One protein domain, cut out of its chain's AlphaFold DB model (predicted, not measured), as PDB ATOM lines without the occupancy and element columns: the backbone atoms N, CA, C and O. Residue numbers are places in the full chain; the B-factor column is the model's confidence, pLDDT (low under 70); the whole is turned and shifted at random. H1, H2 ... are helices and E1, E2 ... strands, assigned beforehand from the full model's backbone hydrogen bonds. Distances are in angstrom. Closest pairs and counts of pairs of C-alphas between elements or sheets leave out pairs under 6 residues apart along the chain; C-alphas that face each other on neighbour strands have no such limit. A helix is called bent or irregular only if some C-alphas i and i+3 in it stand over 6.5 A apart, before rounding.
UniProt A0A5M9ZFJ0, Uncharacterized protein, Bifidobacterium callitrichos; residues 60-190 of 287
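What this domain is: This is residues 60 to 190 of the 287 residues of an uncharacterized protein of Bifidobacterium callitrichos (UniProt A0A5M9ZFJ0). A small, strongly curled sheet of four short strands has the long helix H1 packed along its E1 and E2 part, and H3 meets H1 at a steep angle near H1's last residues, with little H2 beside H3. Long loops make up much of the rest. The printed part has 131 residues with three named helices and four named strands, in the order H1 E1 E2 E3 E4 H2 H3; the sheet runs E1 E2 E4 E3, antiparallel throughout. The class is mixed, helices and strands, with under half of the residues in named elements. The whole is compact, with a radius of gyration of the C-alphas of 14.7 A and spans of 44 by 36 by 23 A.

Where its parts are: H1, residues 60 to 81, begins with C-alpha 60 at (45.186, -71.540, -13.509) and is 31.7 A long. E1 is residues 86 to 89, 9.9 A, and E2 residues 108 to 112, 13.4 A, with C-alpha 108 at (29.318, -77.439, -3.923). E3, residues 141 to 144, measures 10.3 A, and E4, residues 147 to 150, 10.5 A. H2 is residues 155 to 158, 5.6 A. H3, residues 164 to 176, is 19.4 A long and ends with C-alpha 176 at (20.816, -63.275, -9.223); it is irregular, with C-alphas 165 and 168 7.5 A apart.

How they stand to each other: H1 is on the sheet in two layers, a helix on one face of a sheet, at a height over the sheet of 8.3 A. It lies over E1 and runs along the strands, at 2 degrees to E1 on the local plane; the closest C-alphas of H1 and E1 are those of Val 76 and Ala 86, 5.8 A apart. E1 and E2 form a hairpin, with N 87 and O 110 2.9 A apart, within hydrogen-bond range. The pairing of E2 is staggered: residues 108 to 111 pair with E1 and 111 to 112 with E4, where N 111 and O 150 are 2.8 A apart. E3 and E4 form a hairpin, with N 149 and O 142 at 2.8 A. H1, with residues 75 to 79 alone, touches residues 169 to 174 of H3, opposite ways at a steep tilt of 46 degrees; their closest C-alphas, Cys 78 and Cys 173, are 5.7 A apart. H2 touches H3, closest at the C-alphas of Leu 158 and Ala 164, 4.9 A. H2 and H3 are not on the sheet. In H1 every O i to N i+4 pair is within hydrogen-bond range, in H3 7 of 9, and H2 is too short for one.

The domain as a whole: The C-alphas of Ala 60 and Ser 117, the two farthest apart, are 45.1 A apart. The printed part has no cut. The links E1 to E2, 18 residues, and E2 to E3, 28 residues, are long. The mean pLDDT of the printed part is 86.6; it is under 70 at residues 97 to 98, 122 to 125, 129 to 130 and 186 to 190.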
ATOM      1  N   ALA A  60      46.470 -71.687 -12.825       82.88
ATOM      2  CA  ALA A  60      45.186 -71.540 -13.509       82.88
ATOM      3  C   ALA A  60      44.062 -72.308 -12.788       82.88
ATOM      4  O   ALA A  60      42.994 -71.746 -12.552       82.88
ATOM      5  N   ALA A  61      44.318 -73.550 -12.361       80.06
ATOM      6  CA  ALA A  61      43.369 -74.324 -11.563       80.06
ATOM      7  C   ALA A  61      43.129 -73.700 -10.173       80.06
ATOM      8  O   ALA A  61      41.994 -73.673  -9.712       80.06
ATOM      9  N   LYS A  62      44.152 -73.120  -9.523       83.38
ATOM     10  CA  LYS A  62      43.977 -72.383  -8.249       83.38
ATOM     11  C   LYS A  62      43.096 -71.145  -8.414       83.38
ATOM     12  O   LYS A  62      42.233 -70.893  -7.576       83.38
ATOM     13  N   ALA A  63      43.319 -70.373  -9.479       87.00
ATOM     14  CA  ALA A  63      42.506 -69.202  -9.788       87.00
ATOM     15  C   ALA A  63      41.045 -69.595 -10.064       87.00
ATOM     16  O   ALA A  63      40.129 -68.909  -9.608       87.00
ATOM     17  N   GLU A  64      40.822 -70.722 -10.744       85.31
ATOM     18  CA  GLU A  64      39.474 -71.220 -11.009       85.31
ATOM     19  C   GLU A  64      38.796 -71.813  -9.766       85.31
ATOM     20  O   GLU A  64      37.629 -71.500  -9.534       85.31
ATOM     21  N   ASN A  65      39.520 -72.545  -8.906       86.06
ATOM     22  CA  ASN A  65      39.042 -72.951  -7.575       86.06
ATOM     23  C   ASN A  65      38.518 -71.735  -6.795       86.06
ATOM     24  O   ASN A  65      37.372 -71.733  -6.348       86.06
ATOM     25  N   ALA A  66      39.329 -70.677  -6.678       89.69
ATOM     26  CA  ALA A  66      38.943 -69.459  -5.967       89.69
ATOM     27  C   ALA A  66      37.689 -68.805  -6.578       89.69
ATOM     28  O   ALA A  66      36.768 -68.428  -5.853       89.69
ATOM     29  N   ARG A  67      37.603 -68.733  -7.915       90.31
ATOM     30  CA  ARG A  67      36.433 -68.184  -8.617       90.31
ATOM     31  C   ARG A  67      35.163 -69.016  -8.390       90.31
ATOM     32  O   ARG A  67      34.090 -68.438  -8.197       90.31
ATOM     33  N   LEU A  68      35.266 -70.346  -8.429       89.12
ATOM     34  CA  LEU A  68      34.156 -71.259  -8.139       89.12
ATOM     35  C   LEU A  68      33.658 -71.076  -6.706       89.12
ATOM     36  O   LEU A  68      32.457 -70.915  -6.495       89.12
ATOM     37  N   GLU A  69      34.572 -71.045  -5.735       93.56
ATOM     38  CA  GLU A  69      34.214 -70.813  -4.339       93.56
ATOM     39  C   GLU A  69      33.545 -69.455  -4.129       93.56
ATOM     40  O   GLU A  69      32.522 -69.381  -3.459       93.56
ATOM     41  N   ASP A  70      34.086 -68.375  -4.695       95.94
ATOM     42  CA  ASP A  70      33.506 -67.036  -4.547       95.94
ATOM     43  C   ASP A  70      32.119 -66.939  -5.190       95.94
ATOM     44  O   ASP A  70      31.247 -66.226  -4.697       95.94
ATOM     45  N   THR A  71      31.884 -67.688  -6.264       94.69
ATOM     46  CA  THR A  71      30.571 -67.788  -6.916       94.69
ATOM     47  C   THR A  71      29.579 -68.580  -6.064       94.69
ATOM     48  O   THR A  71      28.470 -68.106  -5.814       94.69
ATOM     49  N   ALA A  72      30.000 -69.718  -5.511       96.38
ATOM     50  CA  ALA A  72      29.194 -70.510  -4.583       96.38
ATOM     51  C   ALA A  72      28.885 -69.756  -3.274       96.38
ATOM     52  O   ALA A  72      27.752 -69.793  -2.797       96.38
ATOM     53  N   LYS A  73      29.847 -69.001  -2.724       98.06
ATOM     54  CA  LYS A  73      29.664 -68.150  -1.532       98.06
ATOM     55  C   LYS A  73      28.618 -67.054  -1.765       98.06
ATOM     56  O   LYS A  73      27.811 -66.809  -0.871       98.06
ATOM     57  N   ARG A  74      28.577 -66.421  -2.949       98.12
ATOM     58  CA  ARG A  74      27.516 -65.449  -3.301       98.12
ATOM     59  C   ARG A  74      26.139 -66.106  -3.410       98.12
ATOM     60  O   ARG A  74      25.161 -65.545  -2.916       98.12
ATOM     61  N   PHE A  75      26.064 -67.298  -4.003       98.44
ATOM     62  CA  PHE A  75      24.811 -68.046  -4.092       98.44
ATOM     63  C   PHE A  75      24.298 -68.462  -2.702       98.44
ATOM     64  O   PHE A  75      23.147 -68.182  -2.371       98.44
ATOM     65  N   VAL A  76      25.172 -69.007  -1.844       98.56
ATOM     66  CA  VAL A  76      24.874 -69.297  -0.428       98.56
ATOM     67  C   VAL A  76      24.398 -68.051   0.311       98.56
ATOM     68  O   VAL A  76      23.363 -68.120   0.964       98.56
ATOM     69  N   ALA A  77      25.084 -66.911   0.170       98.69
ATOM     70  CA  ALA A  77      24.678 -65.662   0.818       98.69
ATOM     71  C   ALA A  77      23.245 -65.254   0.428       98.69
ATOM     72  O   ALA A  77      22.439 -64.919   1.295       98.69
ATOM     73  N   CYS A  78      22.891 -65.376  -0.858       98.75
ATOM     74  CA  CYS A  78      21.522 -65.147  -1.314       98.75
ATOM     75  C   CYS A  78      20.526 -66.124  -0.668       98.75
ATOM     76  O   CYS A  78      19.493 -65.690  -0.160       98.75
ATOM     77  N   LEU A  79      20.831 -67.427  -0.630       98.62
ATOM     78  CA  LEU A  79      19.972 -68.422   0.025       98.62
ATOM     79  C   LEU A  79      19.774 -68.106   1.519       98.62
ATOM     80  O   LEU A  79      18.637 -68.125   2.004       98.62
ATOM     81  N   THR A  80      20.837 -67.731   2.237       98.44
ATOM     82  CA  THR A  80      20.753 -67.370   3.660       98.44
ATOM     83  C   THR A  80      19.957 -66.085   3.894       98.44
ATOM     84  O   THR A  80      19.141 -66.050   4.816       98.44
ATOM     85  N   ASP A  81      20.074 -65.080   3.019       98.44
ATOM     86  CA  ASP A  81      19.248 -63.859   3.058       98.44
ATOM     87  C   ASP A  81      17.756 -64.158   2.805       98.44
ATOM     88  O   ASP A  81      16.871 -63.438   3.275       98.44
ATOM     89  N   LYS A  82      17.450 -65.258   2.102       97.94
ATOM     90  CA  LYS A  82      16.090 -65.802   1.948       97.94
ATOM     91  C   LYS A  82      15.642 -66.700   3.106       97.94
ATOM     92  O   LYS A  82      14.522 -67.219   3.067       97.94
ATOM     93  N   GLY A  83      16.461 -66.891   4.139       97.00
ATOM     94  CA  GLY A  83      16.163 -67.769   5.273       97.00
ATOM     95  C   GLY A  83      16.243 -69.262   4.941       97.00
ATOM     96  O   GLY A  83      15.518 -70.057   5.537       97.00
ATOM     97  N   ILE A  84      17.074 -69.642   3.969       97.50
ATOM     98  CA  ILE A  84      17.430 -71.034   3.673       97.50
ATOM     99  C   ILE A  84      18.798 -71.289   4.322       97.50
ATOM    100  O   ILE A  84      19.788 -70.687   3.918       97.50
ATOM    101  N   ASP A  85      18.852 -72.157   5.339       96.56
ATOM    102  CA  ASP A  85      20.116 -72.586   5.962       96.56
ATOM    103  C   ASP A  85      20.952 -73.355   4.927       96.56
ATOM    104  O   ASP A  85      20.543 -74.426   4.469       96.56
ATOM    105  N   ALA A  86      22.071 -72.762   4.508       97.25
ATOM    106  CA  ALA A  86      22.879 -73.195   3.377       97.25
ATOM    107  C   ALA A  86      24.371 -72.945   3.629       97.25
ATOM    108  O   ALA A  86      24.748 -71.968   4.279       97.25
ATOM    109  N   LYS A  87      25.228 -73.801   3.065       96.31
ATOM    110  CA  LYS A  87      26.688 -73.638   3.088       96.31
ATOM    111  C   LYS A  87      27.343 -74.229   1.843       96.31
ATOM    112  O   LYS A  87      26.688 -74.901   1.045       96.31
ATOM    113  N   THR A  88      28.645 -73.991   1.694       95.00
ATOM    114  CA  THR A  88      29.458 -74.725   0.725       95.00
ATOM    115  C   THR A  88      30.159 -75.920   1.372       95.00
ATOM    116  O   THR A  88      30.577 -75.873   2.531       95.00
ATOM    117  N   VAL A  89      30.293 -76.992   0.600       91.81
ATOM    118  CA  VAL A  89      31.109 -78.176   0.888       91.81
ATOM    119  C   VAL A  89      32.040 -78.441  -0.298       91.81
ATOM    120  O   VAL A  89      31.963 -77.772  -1.334       91.81
ATOM    121  N   GLU A  90      32.955 -79.387  -0.131       88.62
ATOM    122  CA  GLU A  90      33.912 -79.826  -1.143       88.62
ATOM    123  C   GLU A  90      33.221 -80.162  -2.480       88.62
ATOM    124  O   GLU A  90      32.164 -80.796  -2.530       88.62
ATOM    125  N   SER A  91      33.836 -79.733  -3.581       84.44
ATOM    126  CA  SER A  91      33.449 -80.076  -4.947       84.44
ATOM    127  C   SER A  91      34.547 -80.868  -5.624       84.44
ATOM    128  O   SER A  91      35.722 -80.502  -5.568       84.44
ATOM    129  N   TYR A  92      34.146 -81.942  -6.298       76.88
ATOM    130  CA  TYR A  92      35.082 -82.849  -6.942       76.88
ATOM    131  C   TYR A  92      35.231 -82.637  -8.456       76.88
ATOM    132  O   TYR A  92      36.131 -83.227  -9.048       76.88
ATOM    133  N   SER A  93      34.460 -81.726  -9.064       72.69
ATOM    134  CA  SER A  93      34.482 -81.435 -10.511       72.69
ATOM    135  C   SER A  93      35.831 -80.980 -11.075       72.69
ATOM    136  O   SER A  93      36.030 -81.043 -12.276       72.69
ATOM    137  N   ILE A  94      36.778 -80.531 -10.247       70.62
ATOM    138  CA  ILE A  94      38.191 -80.372 -10.651       70.62
ATOM    139  C   ILE A  94      39.174 -80.924  -9.605       70.62
ATOM    140  O   ILE A  94      40.369 -80.628  -9.641       70.62
ATOM    141  N   ALA A  95      38.688 -81.751  -8.673       74.44
ATOM    142  CA  ALA A  95      39.533 -82.426  -7.694       74.44
ATOM    143  C   ALA A  95      40.178 -83.676  -8.300       74.44
ATOM    144  O   ALA A  95      39.559 -84.381  -9.097       74.44
ATOM    145  N   THR A  96      41.405 -83.984  -7.882       70.00
ATOM    146  CA  THR A  96      42.176 -85.119  -8.405       70.00
ATOM    147  C   THR A  96      42.756 -85.989  -7.301       70.00
ATOM    148  O   THR A  96      42.941 -85.536  -6.172       70.00
ATOM    149  N   SER A  97      43.129 -87.219  -7.659       69.19
ATOM    150  CA  SER A  97      43.758 -88.214  -6.771       69.19
ATOM    151  C   SER A  97      45.055 -87.761  -6.086       69.19
ATOM    152  O   SER A  97      45.484 -88.374  -5.109       69.19
ATOM    153  N   SER A  98      45.682 -86.692  -6.581       68.81
ATOM    154  CA  SER A  98      46.898 -86.082  -6.034       68.81
ATOM    155  C   SER A  98      46.662 -84.738  -5.333       68.81
ATOM    156  O   SER A  98      47.605 -84.173  -4.777       68.81
ATOM    157  N   MET A  99      45.431 -84.216  -5.336       77.00
ATOM    158  CA  MET A  99      45.078 -82.947  -4.706       77.00
ATOM    159  C   MET A  99      44.961 -83.113  -3.178       77.00
ATOM    160  O   MET A  99      44.160 -83.924  -2.706       77.00
ATOM    161  N   PRO A 100      45.712 -82.348  -2.362       79.56
ATOM    162  CA  PRO A 100      45.517 -82.343  -0.915       79.56
ATOM    163  C   PRO A 100      44.111 -81.852  -0.555       79.56
ATOM    164  O   PRO A 100      43.636 -80.883  -1.135       79.56
ATOM    165  N   ALA A 101      43.476 -82.438   0.467       80.50
ATOM    166  CA  ALA A 101      42.102 -82.088   0.859       80.50
ATOM    167  C   ALA A 101      41.881 -80.583   1.126       80.50
ATOM    168  O   ALA A 101      40.813 -80.055   0.852       80.50
ATOM    169  N   LYS A 102      42.915 -79.873   1.603       80.94
ATOM    170  CA  LYS A 102      42.895 -78.413   1.819       80.94
ATOM    171  C   LYS A 102      42.830 -77.564   0.537       80.94
ATOM    172  O   LYS A 102      42.617 -76.363   0.638       80.94
ATOM    173  N   ASP A 103      43.099 -78.165  -0.621       79.94
ATOM    174  CA  ASP A 103      43.121 -77.515  -1.936       79.94
ATOM    175  C   ASP A 103      41.911 -77.927  -2.801       79.94
ATOM    176  O   ASP A 103      41.763 -77.412  -3.909       79.94
ATOM    177  N   ILE A 104      41.047 -78.826  -2.301       84.25
ATOM    178  CA  ILE A 104      39.761 -79.170  -2.924       84.25
ATOM    179  C   ILE A 104      38.818 -77.966  -2.769       84.25
ATOM    180  O   ILE A 104      38.601 -77.523  -1.638       84.25
ATOM    181  N   PRO A 105      38.254 -77.419  -3.864       87.50
ATOM    182  CA  PRO A 105      37.429 -76.217  -3.796       87.50
ATOM    183  C   PRO A 105      36.131 -76.477  -3.028       87.50
ATOM    184  O   PRO A 105      35.427 -77.457  -3.283       87.50
ATOM    185  N   LYS A 106      35.755 -75.564  -2.131       91.44
ATOM    186  CA  LYS A 106      34.452 -75.591  -1.447       91.44
ATOM    187  C   LYS A 106      33.400 -74.812  -2.239       91.44
ATOM    188  O   LYS A 106      32.984 -73.722  -1.834       91.44
ATOM    189  N   SER A 107      33.007 -75.358  -3.391       92.12
ATOM    190  CA  SER A 107      32.051 -74.751  -4.333       92.12
ATOM    191  C   SER A 107      30.727 -75.507  -4.499       92.12
ATOM    192  O   SER A 107      29.802 -74.979  -5.115       92.12
ATOM    193  N   THR A 108      30.590 -76.706  -3.932       92.25
ATOM    194  CA  THR A 108      29.318 -77.439  -3.923       92.25
ATOM    195  C   THR A 108      28.383 -76.792  -2.913       92.25
ATOM    196  O   THR A 108      28.723 -76.726  -1.734       92.25
ATOM    197  N   VAL A 109      27.203 -76.332  -3.328       95.38
ATOM    198  CA  VAL A 109      26.224 -75.752  -2.396       95.38
ATOM    199  C   VAL A 109      25.286 -76.833  -1.870       95.38
ATOM    200  O   VAL A 109      24.826 -77.695  -2.622       95.38
ATOM    201  N   VAL A 110      25.024 -76.793  -0.565       94.62
ATOM    202  CA  VAL A 110      24.072 -77.667   0.128       94.62
ATOM    203  C   VAL A 110      23.213 -76.860   1.092       94.62
ATOM    204  O   VAL A 110      23.664 -75.864   1.663       94.62
ATOM    205  N   VAL A 111      21.980 -77.313   1.300       95.25
ATOM    206  CA  VAL A 111      21.041 -76.774   2.286       95.25
ATOM    207  C   VAL A 111      20.793 -77.781   3.403       95.25
ATOM    208  O   VAL A 111      21.003 -78.985   3.238       95.25
ATOM    209  N   ARG A 112      20.366 -77.294   4.563       94.50
ATOM    210  CA  ARG A 112      20.041 -78.117   5.729       94.50
ATOM    211  C   ARG A 112      19.009 -79.189   5.387       94.50
ATOM    212  O   ARG A 112      17.974 -78.875   4.810       94.50
ATOM    213  N   ARG A 113      19.194 -80.442   5.815       92.69
ATOM    214  CA  ARG A 113      18.091 -81.406   5.731       92.69
ATOM    215  C   ARG A 113      16.998 -81.053   6.743       92.69
ATOM    216  O   ARG A 113      17.233 -81.065   7.953       92.69
ATOM    217  N   LEU A 114      15.794 -80.798   6.242       92.12
ATOM    218  CA  LEU A 114      14.588 -80.619   7.048       92.12
ATOM    219  C   LEU A 114      13.736 -81.895   7.092       92.12
ATOM    220  O   LEU A 114      13.685 -82.644   6.110       92.12
ATOM    221  N   ASP A 115      13.038 -82.109   8.204       88.94
ATOM    222  CA  ASP A 115      11.940 -83.067   8.325       88.94
ATOM    223  C   ASP A 115      10.652 -82.543   7.651       88.94
ATOM    224  O   ASP A 115      10.591 -81.425   7.134       88.94
ATOM    225  N   GLN A 116       9.585 -83.346   7.668       86.81
ATOM    226  CA  GLN A 116       8.286 -82.971   7.092       86.81
ATOM    227  C   GLN A 116       7.611 -81.771   7.796       86.81
ATOM    228  O   GLN A 116       6.714 -81.151   7.228       86.81
ATOM    229  N   SER A 117       8.027 -81.437   9.020       87.62
ATOM    230  CA  SER A 117       7.536 -80.286   9.789       87.62
ATOM    231  C   SER A 117       8.398 -79.028   9.600       87.62
ATOM    232  O   SER A 117       8.063 -77.981  10.153       87.62
ATOM    233  N   GLY A 118       9.489 -79.108   8.830       85.69
ATOM    234  CA  GLY A 118      10.437 -78.014   8.618       85.69
ATOM    235  C   GLY A 118      11.503 -77.865   9.713       85.69
ATOM    236  O   GLY A 118      12.196 -76.849   9.731       85.69
ATOM    237  N   ASN A 119      11.656 -78.839  10.619       88.12
ATOM    238  CA  ASN A 119      12.722 -78.836  11.629       88.12
ATOM    239  C   ASN A 119      13.988 -79.512  11.092       88.12
ATOM    240  O   ASN A 119      13.921 -80.335  10.185       88.12
ATOM    241  N   MET A 120      15.147 -79.227  11.688       83.94
ATOM    242  CA  MET A 120      16.407 -79.889  11.330       83.94
ATOM    243  C   MET A 120      16.350 -81.400  11.604       83.94
ATOM    244  O   MET A 120      16.119 -81.822  12.739       83.94
ATOM    245  N   ALA A 121      16.608 -82.216  10.582       75.69
ATOM    246  CA  ALA A 121      16.637 -83.671  10.698       75.69
ATOM    247  C   ALA A 121      18.077 -84.171  10.915       75.69
ATOM    248  O   ALA A 121      18.860 -84.277   9.974       75.69
ATOM    249  N   GLY A 122      18.424 -84.488  12.167       64.44
ATOM    250  CA  GLY A 122      19.783 -84.900  12.558       64.44
ATOM    251  C   GLY A 122      20.153 -86.365  12.280       64.44
ATOM    252  O   GLY A 122      21.299 -86.742  12.491       64.44
ATOM    253  N   ALA A 123      19.207 -87.192  11.827       66.88
ATOM    254  CA  ALA A 123      19.448 -88.586  11.464       66.88
ATOM    255  C   ALA A 123      19.247 -88.792   9.961       66.88
ATOM    256  O   ALA A 123      18.348 -88.192   9.358       66.88
ATOM    257  N   ASP A 124      20.053 -89.679   9.380       66.50
ATOM    258  CA  ASP A 124      19.765 -90.210   8.058       66.50
ATOM    259  C   ASP A 124      18.506 -91.086   8.128       66.50
ATOM    260  O   ASP A 124      18.331 -91.877   9.058       66.50
ATOM    261  N   THR A 125      17.597 -90.896   7.175       67.44
ATOM    262  CA  THR A 125      16.336 -91.648   7.091       67.44
ATOM    263  C   THR A 125      16.145 -92.249   5.704       67.44
ATOM    264  O   THR A 125      15.008 -92.393   5.248       67.44
ATOM    265  N   THR A 126      17.242 -92.538   5.003       72.25
ATOM    266  CA  THR A 126      17.182 -93.302   3.761       72.25
ATOM    267  C   THR A 126      16.652 -94.710   3.982       72.25
ATOM    268  O   THR A 126      16.877 -95.325   5.027       72.25
ATOM    269  N   ASP A 127      15.996 -95.238   2.958       72.25
ATOM    270  CA  ASP A 127      15.726 -96.664   2.844       72.25
ATOM    271  C   ASP A 127      17.008 -97.478   2.565       72.25
ATOM    272  O   ASP A 127      18.120 -96.954   2.464       72.25
ATOM    273  N   GLU A 128      16.837 -98.792   2.416       70.06
ATOM    274  CA  GLU A 128      17.900 -99.748   2.074       70.06
ATOM    275  C   GLU A 128      18.604 -99.469   0.729       70.06
ATOM    276  O   GLU A 128      19.682-100.008   0.484       70.06
ATOM    277  N   ASN A 129      18.033 -98.603  -0.116       66.94
ATOM    278  CA  ASN A 129      18.573 -98.196  -1.412       66.94
ATOM    279  C   ASN A 129      19.237 -96.803  -1.367       66.94
ATOM    280  O   ASN A 129      19.578 -96.256  -2.416       66.94
ATOM    281  N   GLY A 130      19.388 -96.187  -0.187       68.81
ATOM    282  CA  GLY A 130      19.925 -94.826  -0.053       68.81
ATOM    283  C   GLY A 130      18.955 -93.723  -0.513       68.81
ATOM    284  O   GLY A 130      19.359 -92.567  -0.698       68.81
ATOM    285  N   THR A 131      17.674 -94.051  -0.706       73.25
ATOM    286  CA  THR A 131      16.640 -93.115  -1.164       73.25
ATOM    287  C   THR A 131      15.925 -92.485   0.025       73.25
ATOM    288  O   THR A 131      15.566 -93.158   0.983       73.25
ATOM    289  N   ASP A 132      15.708 -91.172  -0.031       83.62
ATOM    290  CA  ASP A 132      15.003 -90.421   1.010       83.62
ATOM    291  C   ASP A 132      13.652 -89.975   0.467       83.62
ATOM    292  O   ASP A 132      13.580 -89.235  -0.514       83.62
ATOM    293  N   SER A 133      12.580 -90.443   1.100       85.38
ATOM    294  CA  SER A 133      11.206 -90.210   0.651       85.38
ATOM    295  C   SER A 133      10.776 -88.741   0.716       85.38
ATOM    296  O   SER A 133       9.842 -88.364   0.010       85.38
ATOM    297  N   LEU A 134      11.461 -87.902   1.505       89.00
ATOM    298  CA  LEU A 134      11.241 -86.451   1.542       89.00
ATOM    299  C   LEU A 134      12.047 -85.697   0.469       89.00
ATOM    300  O   LEU A 134      11.762 -84.531   0.200       89.00
ATOM    301  N   TYR A 135      13.038 -86.348  -0.143       88.69
ATOM    302  CA  TYR A 135      13.963 -85.756  -1.113       88.69
ATOM    303  C   TYR A 135      14.204 -86.696  -2.319       88.69
ATOM    304  O   TYR A 135      15.351 -87.005  -2.643       88.69
ATOM    305  N   PRO A 136      13.150 -87.160  -3.024       80.88
ATOM    306  CA  PRO A 136      13.262 -88.218  -4.042       80.88
ATOM    307  C   PRO A 136      14.107 -87.824  -5.268       80.88
ATOM    308  O   PRO A 136      14.675 -88.680  -5.949       80.88
ATOM    309  N   ASN A 137      14.210 -86.523  -5.548       77.50
ATOM    310  CA  ASN A 137      14.963 -85.979  -6.681       77.50
ATOM    311  C   ASN A 137      16.437 -85.702  -6.345       77.50
ATOM    312  O   ASN A 137      17.248 -85.539  -7.248       77.50
ATOM    313  N   VAL A 138      16.797 -85.686  -5.060       79.19
ATOM    314  CA  VAL A 138      18.149 -85.348  -4.604       79.19
ATOM    315  C   VAL A 138      19.108 -86.502  -4.867       79.19
ATOM    316  O   VAL A 138      18.759 -87.677  -4.716       79.19
ATOM    317  N   ARG A 139      20.343 -86.161  -5.241       75.12
ATOM    318  CA  ARG A 139      21.452 -87.118  -5.386       75.12
ATOM    319  C   ARG A 139      22.637 -86.806  -4.472       75.12
ATOM    320  O   ARG A 139      23.303 -87.739  -4.040       75.12
ATOM    321  N   LEU A 140      22.862 -85.540  -4.106       79.81
ATOM    322  CA  LEU A 140      23.891 -85.176  -3.130       79.81
ATOM    323  C   LEU A 140      23.370 -85.149  -1.701       79.81
ATOM    324  O   LEU A 140      22.421 -84.437  -1.366       79.81
ATOM    325  N   ARG A 141      24.118 -85.838  -0.847       81.81
ATOM    326  CA  ARG A 141      24.052 -85.752   0.606       81.81
ATOM    327  C   ARG A 141      25.442 -85.398   1.114       81.81
ATOM    328  O   ARG A 141      26.423 -85.960   0.632       81.81
ATOM    329  N   ALA A 142      25.520 -84.509   2.092       83.31
ATOM    330  CA  ALA A 142      26.741 -84.260   2.848       83.31
ATOM    331  C   ALA A 142      26.415 -84.334   4.340       83.31
ATOM    332  O   ALA A 142      25.385 -83.819   4.769       83.31
ATOM    333  N   THR A 143      27.279 -84.966   5.126       83.50
ATOM    334  CA  THR A 143      27.097 -85.110   6.575       83.50
ATOM    335  C   THR A 143      28.335 -84.581   7.270       83.50
ATOM    336  O   THR A 143      29.446 -84.981   6.924       83.50
ATOM    337  N   ASP A 144      28.144 -83.714   8.256       83.62
ATOM    338  CA  ASP A 144      29.199 -83.274   9.164       83.62
ATOM    339  C   ASP A 144      28.666 -83.107  10.593       83.62
ATOM    340  O   ASP A 144      27.554 -83.542  10.896       83.62
ATOM    341  N   ASP A 145      29.466 -82.521  11.486       82.31
ATOM    342  CA  ASP A 145      29.136 -82.380  12.912       82.31
ATOM    343  C   ASP A 145      27.836 -81.583  13.155       82.31
ATOM    344  O   ASP A 145      27.167 -81.787  14.168       82.31
ATOM    345  N   ASP A 146      27.436 -80.722  12.210       81.69
ATOM    346  CA  ASP A 146      26.168 -79.989  12.261       81.69
ATOM    347  C   ASP A 146      24.954 -80.851  11.857       81.69
ATOM    348  O   ASP A 146      23.816 -80.410  12.031       81.69
ATOM    349  N   GLY A 147      25.157 -82.033  11.266       84.69
ATOM    350  CA  GLY A 147      24.110 -82.949  10.803       84.69
ATOM    351  C   GLY A 147      24.104 -83.192   9.288       84.69
ATOM    352  O   GLY A 147      25.126 -83.092   8.612       84.69
ATOM    353  N   LEU A 148      22.931 -83.551   8.754       88.81
ATOM    354  CA  LEU A 148      22.742 -83.931   7.351       88.81
ATOM    355  C   LEU A 148      22.331 -82.728   6.480       88.81
ATOM    356  O   LEU A 148      21.506 -81.893   6.868       88.81
ATOM    357  N   TRP A 149      22.898 -82.679   5.279       91.50
ATOM    358  CA  TRP A 149      22.743 -81.633   4.273       91.50
ATOM    359  C   TRP A 149      22.424 -82.232   2.903       91.50
ATOM    360  O   TRP A 149      22.784 -83.372   2.600       91.50
ATOM    361  N   ILE A 150      21.748 -81.441   2.077       91.44
ATOM    362  CA  ILE A 150      21.093 -81.841   0.834       91.44
ATOM    363  C   ILE A 150      21.507 -80.879  -0.283       91.44
ATOM    364  O   ILE A 150      21.386 -79.666  -0.125       91.44
ATOM    365  N   GLY A 151      21.986 -81.403  -1.411       91.38
ATOM    366  CA  GLY A 151      22.240 -80.602  -2.615       91.38
ATOM    367  C   GLY A 151      21.065 -80.638  -3.587       91.38
ATOM    368  O   GLY A 151      20.466 -81.693  -3.783       91.38
ATOM    369  N   PHE A 152      20.786 -79.506  -4.231       92.00
ATOM    370  CA  PHE A 152      19.814 -79.391  -5.319       92.00
ATOM    371  C   PHE A 152      20.500 -78.858  -6.575       92.00
ATOM    372  O   PHE A 152      21.194 -77.843  -6.504       92.00
ATOM    373  N   THR A 153      20.308 -79.515  -7.720       89.25
ATOM    374  CA  THR A 153      20.874 -79.068  -9.005       89.25
ATOM    375  C   THR A 153      20.264 -77.736  -9.425       89.25
ATOM    376  O   THR A 153      20.971 -76.844  -9.884       89.25
ATOM    377  N   THR A 154      18.944 -77.600  -9.250       91.44
ATOM    378  CA  THR A 154      18.183 -76.376  -9.537       91.44
ATOM    379  C   THR A 154      16.963 -76.230  -8.621       91.44
ATOM    380  O   THR A 154      16.509 -77.199  -8.001       91.44
ATOM    381  N   SER A 155      16.347 -75.046  -8.619       94.56
ATOM    382  CA  SER A 155      15.062 -74.750  -7.974       94.56
ATOM    383  C   SER A 155      13.938 -75.727  -8.344       94.56
ATOM    384  O   SER A 155      13.016 -75.922  -7.546       94.56
ATOM    385  N   ALA A 156      13.993 -76.379  -9.511       92.56
ATOM    386  CA  ALA A 156      13.002 -77.371  -9.926       92.56
ATOM    387  C   ALA A 156      12.945 -78.584  -8.977       92.56
ATOM    388  O   ALA A 156      11.855 -79.088  -8.695       92.56
ATOM    389  N   GLU A 157      14.083 -79.012  -8.422       92.00
ATOM    390  CA  GLU A 157      14.176 -80.201  -7.561       92.00
ATOM    391  C   GLU A 157      13.563 -80.008  -6.167       92.00
ATOM    392  O   GLU A 157      13.237 -80.995  -5.506       92.00
ATOM    393  N   LEU A 158      13.329 -78.759  -5.740       93.31
ATOM    394  CA  LEU A 158      12.644 -78.448  -4.479       93.31
ATOM    395  C   LEU A 158      11.167 -78.882  -4.504       93.31
ATOM    396  O   LEU A 158      10.558 -79.042  -3.441       93.31
ATOM    397  N   ALA A 159      10.576 -79.083  -5.688       92.50
ATOM    398  CA  ALA A 159       9.196 -79.535  -5.829       92.50
ATOM    399  C   ALA A 159       8.985 -80.914  -5.173       92.50
ATOM    400  O   ALA A 159       9.689 -81.878  -5.461       92.50
ATOM    401  N   GLY A 160       7.985 -81.007  -4.290       90.12
ATOM    402  CA  GLY A 160       7.682 -82.228  -3.533       90.12
ATOM    403  C   GLY A 160       8.544 -82.454  -2.282       90.12
ATOM    404  O   GLY A 160       8.302 -83.423  -1.570       90.12
ATOM    405  N   THR A 161       9.493 -81.563  -1.982       92.88
ATOM    406  CA  THR A 161      10.338 -81.626  -0.772       92.88
ATOM    407  C   THR A 161       9.829 -80.684   0.331       92.88
ATOM    408  O   THR A 161       9.014 -79.797   0.045       92.88
ATOM    409  N   PRO A 162      10.346 -80.767   1.575       94.25
ATOM    410  CA  PRO A 162      10.121 -79.747   2.608       94.25
ATOM    411  C   PRO A 162      10.467 -78.307   2.177       94.25
ATOM    412  O   PRO A 162       9.906 -77.353   2.713       94.25
ATOM    413  N   TYR A 163      11.326 -78.127   1.165       94.94
ATOM    414  CA  TYR A 163      11.665 -76.823   0.584       94.94
ATOM    415  C   TYR A 163      10.739 -76.361  -0.554       94.94
ATOM    416  O   TYR A 163      10.987 -75.303  -1.131       94.94
ATOM    417  N   ALA A 164       9.649 -77.066  -0.877       94.56
ATOM    418  CA  ALA A 164       8.765 -76.693  -1.991       94.56
ATOM    419  C   ALA A 164       8.243 -75.240  -1.904       94.56
ATOM    420  O   ALA A 164       8.191 -74.536  -2.911       94.56
ATOM    421  N   ALA A 165       7.943 -74.744  -0.698       95.56
ATOM    422  CA  ALA A 165       7.527 -73.353  -0.473       95.56
ATOM    423  C   ALA A 165       8.641 -72.311  -0.734       95.56
ATOM    424  O   ALA A 165       8.353 -71.124  -0.881       95.56
ATOM    425  N   LYS A 166       9.904 -72.746  -0.801       96.94
ATOM    426  CA  LYS A 166      11.099 -71.926  -1.055       96.94
ATOM    427  C   LYS A 166      11.590 -71.974  -2.504       96.94
ATOM    428  O   LYS A 166      12.537 -71.268  -2.834       96.94
ATOM    429  N   GLN A 167      10.914 -72.711  -3.388       96.94
ATOM    430  CA  GLN A 167      11.269 -72.818  -4.808       96.94
ATOM    431  C   GLN A 167      11.434 -71.453  -5.504       96.94
ATOM    432  O   GLN A 167      12.397 -71.258  -6.239       96.94
ATOM    433  N   GLN A 168      10.545 -70.486  -5.243       97.88
ATOM    434  CA  GLN A 168      10.646 -69.142  -5.837       97.88
ATOM    435  C   GLN A 168      11.807 -68.313  -5.269       97.88
ATOM    436  O   GLN A 168      12.424 -67.548  -6.006       97.88
ATOM    437  N   ASP A 169      12.126 -68.470  -3.980       98.44
ATOM    438  CA  ASP A 169      13.279 -67.811  -3.359       98.44
ATOM    439  C   ASP A 169      14.597 -68.368  -3.919       98.44
ATOM    440  O   ASP A 169      15.489 -67.591  -4.258       98.44
ATOM    441  N   TYR A 170      14.686 -69.692  -4.095       97.81
ATOM    442  CA  TYR A 170      15.830 -70.364  -4.719       97.81
ATOM    443  C   TYR A 170      16.001 -69.923  -6.182       97.81
ATOM    444  O   TYR A 170      17.083 -69.486  -6.567       97.81
ATOM    445  N   ALA A 171      14.919 -69.924  -6.971       97.50
ATOM    446  CA  ALA A 171      14.936 -69.477  -8.367       97.50
ATOM    447  C   ALA A 171      15.351 -68.003  -8.528       97.50
ATOM    448  O   ALA A 171      16.040 -67.642  -9.483       97.50
ATOM    449  N   ALA A 172      14.978 -67.139  -7.578       98.19
ATOM    450  CA  ALA A 172      15.452 -65.757  -7.552       98.19
ATOM    451  C   ALA A 172      16.966 -65.668  -7.276       98.19
ATOM    452  O   ALA A 172      17.635 -64.810  -7.848       98.19
ATOM    453  N   CYS A 173      17.519 -66.559  -6.446       98.38
ATOM    454  CA  CYS A 173      18.963 -66.636  -6.218       98.38
ATOM    455  C   CYS A 173      19.735 -67.193  -7.419       98.38
ATOM    456  O   CYS A 173      20.847 -66.727  -7.668       98.38
ATOM    457  N   GLU A 174      19.153 -68.116  -8.192       96.00
ATOM    458  CA  GLU A 174      19.733 -68.599  -9.458       96.00
ATOM    459  C   GLU A 174      19.829 -67.449 -10.468       96.00
ATOM    460  O   GLU A 174      20.899 -67.157 -10.996       96.00
ATOM    461  N   GLN A 175      18.734 -66.702 -10.645       95.69
ATOM    462  CA  GLN A 175      18.688 -65.527 -11.523       95.69
ATOM    463  C   GLN A 175      19.640 -64.401 -11.080       95.69
ATOM    464  O   GLN A 175      20.155 -63.666 -11.922       95.69
ATOM    465  N   ALA A 176      19.880 -64.255  -9.773       97.00
ATOM    466  CA  ALA A 176      20.816 -63.275  -9.223       97.00
ATOM    467  C   ALA A 176      22.295 -63.697  -9.334       97.00
ATOM    468  O   ALA A 176      23.173 -62.839  -9.250       97.00
ATOM    469  N   ASN A 177      22.580 -64.988  -9.533       95.75
ATOM    470  CA  ASN A 177      23.932 -65.545  -9.643       95.75
ATOM    471  C   ASN A 177      24.072 -66.391 -10.926       95.75
ATOM    472  O   ASN A 177      24.349 -67.586 -10.838       95.75
ATOM    473  N   PRO A 178      23.905 -65.804 -12.129       90.62
ATOM    474  CA  PRO A 178      23.863 -66.553 -13.390       90.62
ATOM    475  C   PRO A 178      25.195 -67.222 -13.774       90.62
ATOM    476  O   PRO A 178      25.242 -68.008 -14.716       90.62
ATOM    477  N   ASP A 179      26.296 -66.909 -13.083       89.50
ATOM    478  CA  ASP A 179      27.581 -67.588 -13.257       89.50
ATOM    479  C   ASP A 179      27.752 -68.823 -12.349       89.50
ATOM    480  O   ASP A 179      28.643 -69.646 -12.602       89.50
ATOM    481  N   PHE A 180      26.885 -68.990 -11.344       91.81
ATOM    482  CA  PHE A 180      26.793 -70.205 -10.539       91.81
ATOM    483  C   PHE A 180      26.101 -71.320 -11.329       91.81
ATOM    484  O   PHE A 180      25.064 -71.118 -11.952       91.81
ATOM    485  N   ALA A 181      26.674 -72.516 -11.264       87.75
ATOM    486  CA  ALA A 181      25.990 -73.764 -11.559       87.75
ATOM    487  C   ALA A 181      26.317 -74.724 -10.418       87.75
ATOM    488  O   ALA A 181      27.433 -74.693  -9.892       87.75
ATOM    489  N   GLN A 182      25.359 -75.563 -10.031       89.81
ATOM    490  CA  GLN A 182      25.632 -76.623  -9.074       89.81
ATOM    491  C   GLN A 182      26.586 -77.642  -9.731       89.81
ATOM    492  O   GLN A 182      26.241 -78.177 -10.789       89.81
ATOM    493  N   PRO A 183      27.761 -77.935  -9.143       85.31
ATOM    494  CA  PRO A 183      28.651 -78.964  -9.674       85.31
ATOM    495  C   PRO A 183      27.977 -80.346  -9.625       85.31
ATOM    496  O   PRO A 183      27.253 -80.609  -8.653       85.31
ATOM    497  N   PRO A 184      28.214 -81.250 -10.600       75.62
ATOM    498  CA  PRO A 184      27.715 -82.615 -10.536       75.62
ATOM    499  C   PRO A 184      28.040 -83.315  -9.223       75.62
ATOM    500  O   PRO A 184      29.107 -83.170  -8.623       75.62
ATOM    501  N   PHE A 185      27.076 -84.106  -8.783       73.94
ATOM    502  CA  PHE A 185      27.084 -84.731  -7.477       73.94
ATOM    503  C   PHE A 185      27.934 -85.999  -7.476       73.94
ATOM    504  O   PHE A 185      27.429 -87.104  -7.661       73.94
ATOM    505  N   SER A 186      29.232 -85.824  -7.241       65.88
ATOM    506  CA  SER A 186      30.210 -86.906  -7.285       65.88
ATOM    507  C   SER A 186      31.150 -86.895  -6.083       65.88
ATOM    508  O   SER A 186      31.605 -85.840  -5.647       65.88
ATOM    509  N   GLY A 187      31.453 -88.087  -5.562       59.47
ATOM    510  CA  GLY A 187      32.539 -88.324  -4.601       59.47
ATOM    511  C   GLY A 187      33.807 -88.899  -5.245       59.47
ATOM    512  O   GLY A 187      34.746 -89.253  -4.535       59.47
ATOM    513  N   SER A 188      33.823 -89.042  -6.576       63.91
ATOM    514  CA  SER A 188      34.997 -89.499  -7.334       63.91
ATOM    515  C   SER A 188      35.901 -88.323  -7.688       63.91
ATOM    516  O   SER A 188      35.473 -87.182  -7.624       63.91
ATOM    517  N   GLN A 189      37.145 -88.583  -8.079       65.06
ATOM    518  CA  GLN A 189      38.120 -87.552  -8.453       65.06
ATOM    519  C   GLN A 189      38.576 -87.756  -9.898       65.06
ATOM    520  O   GLN A 189      38.718 -88.898 -10.340       65.06
ATOM    521  N   HIS A 190      38.849 -86.666 -10.616       69.06
ATOM    522  CA  HIS A 190      39.408 -86.738 -11.963       69.06
ATOM    523  C   HIS A 190      40.811 -87.359 -11.932       69.06
ATOM    524  O   HIS A 190      41.617 -87.108 -11.029       69.06
TER     525      HIS A 190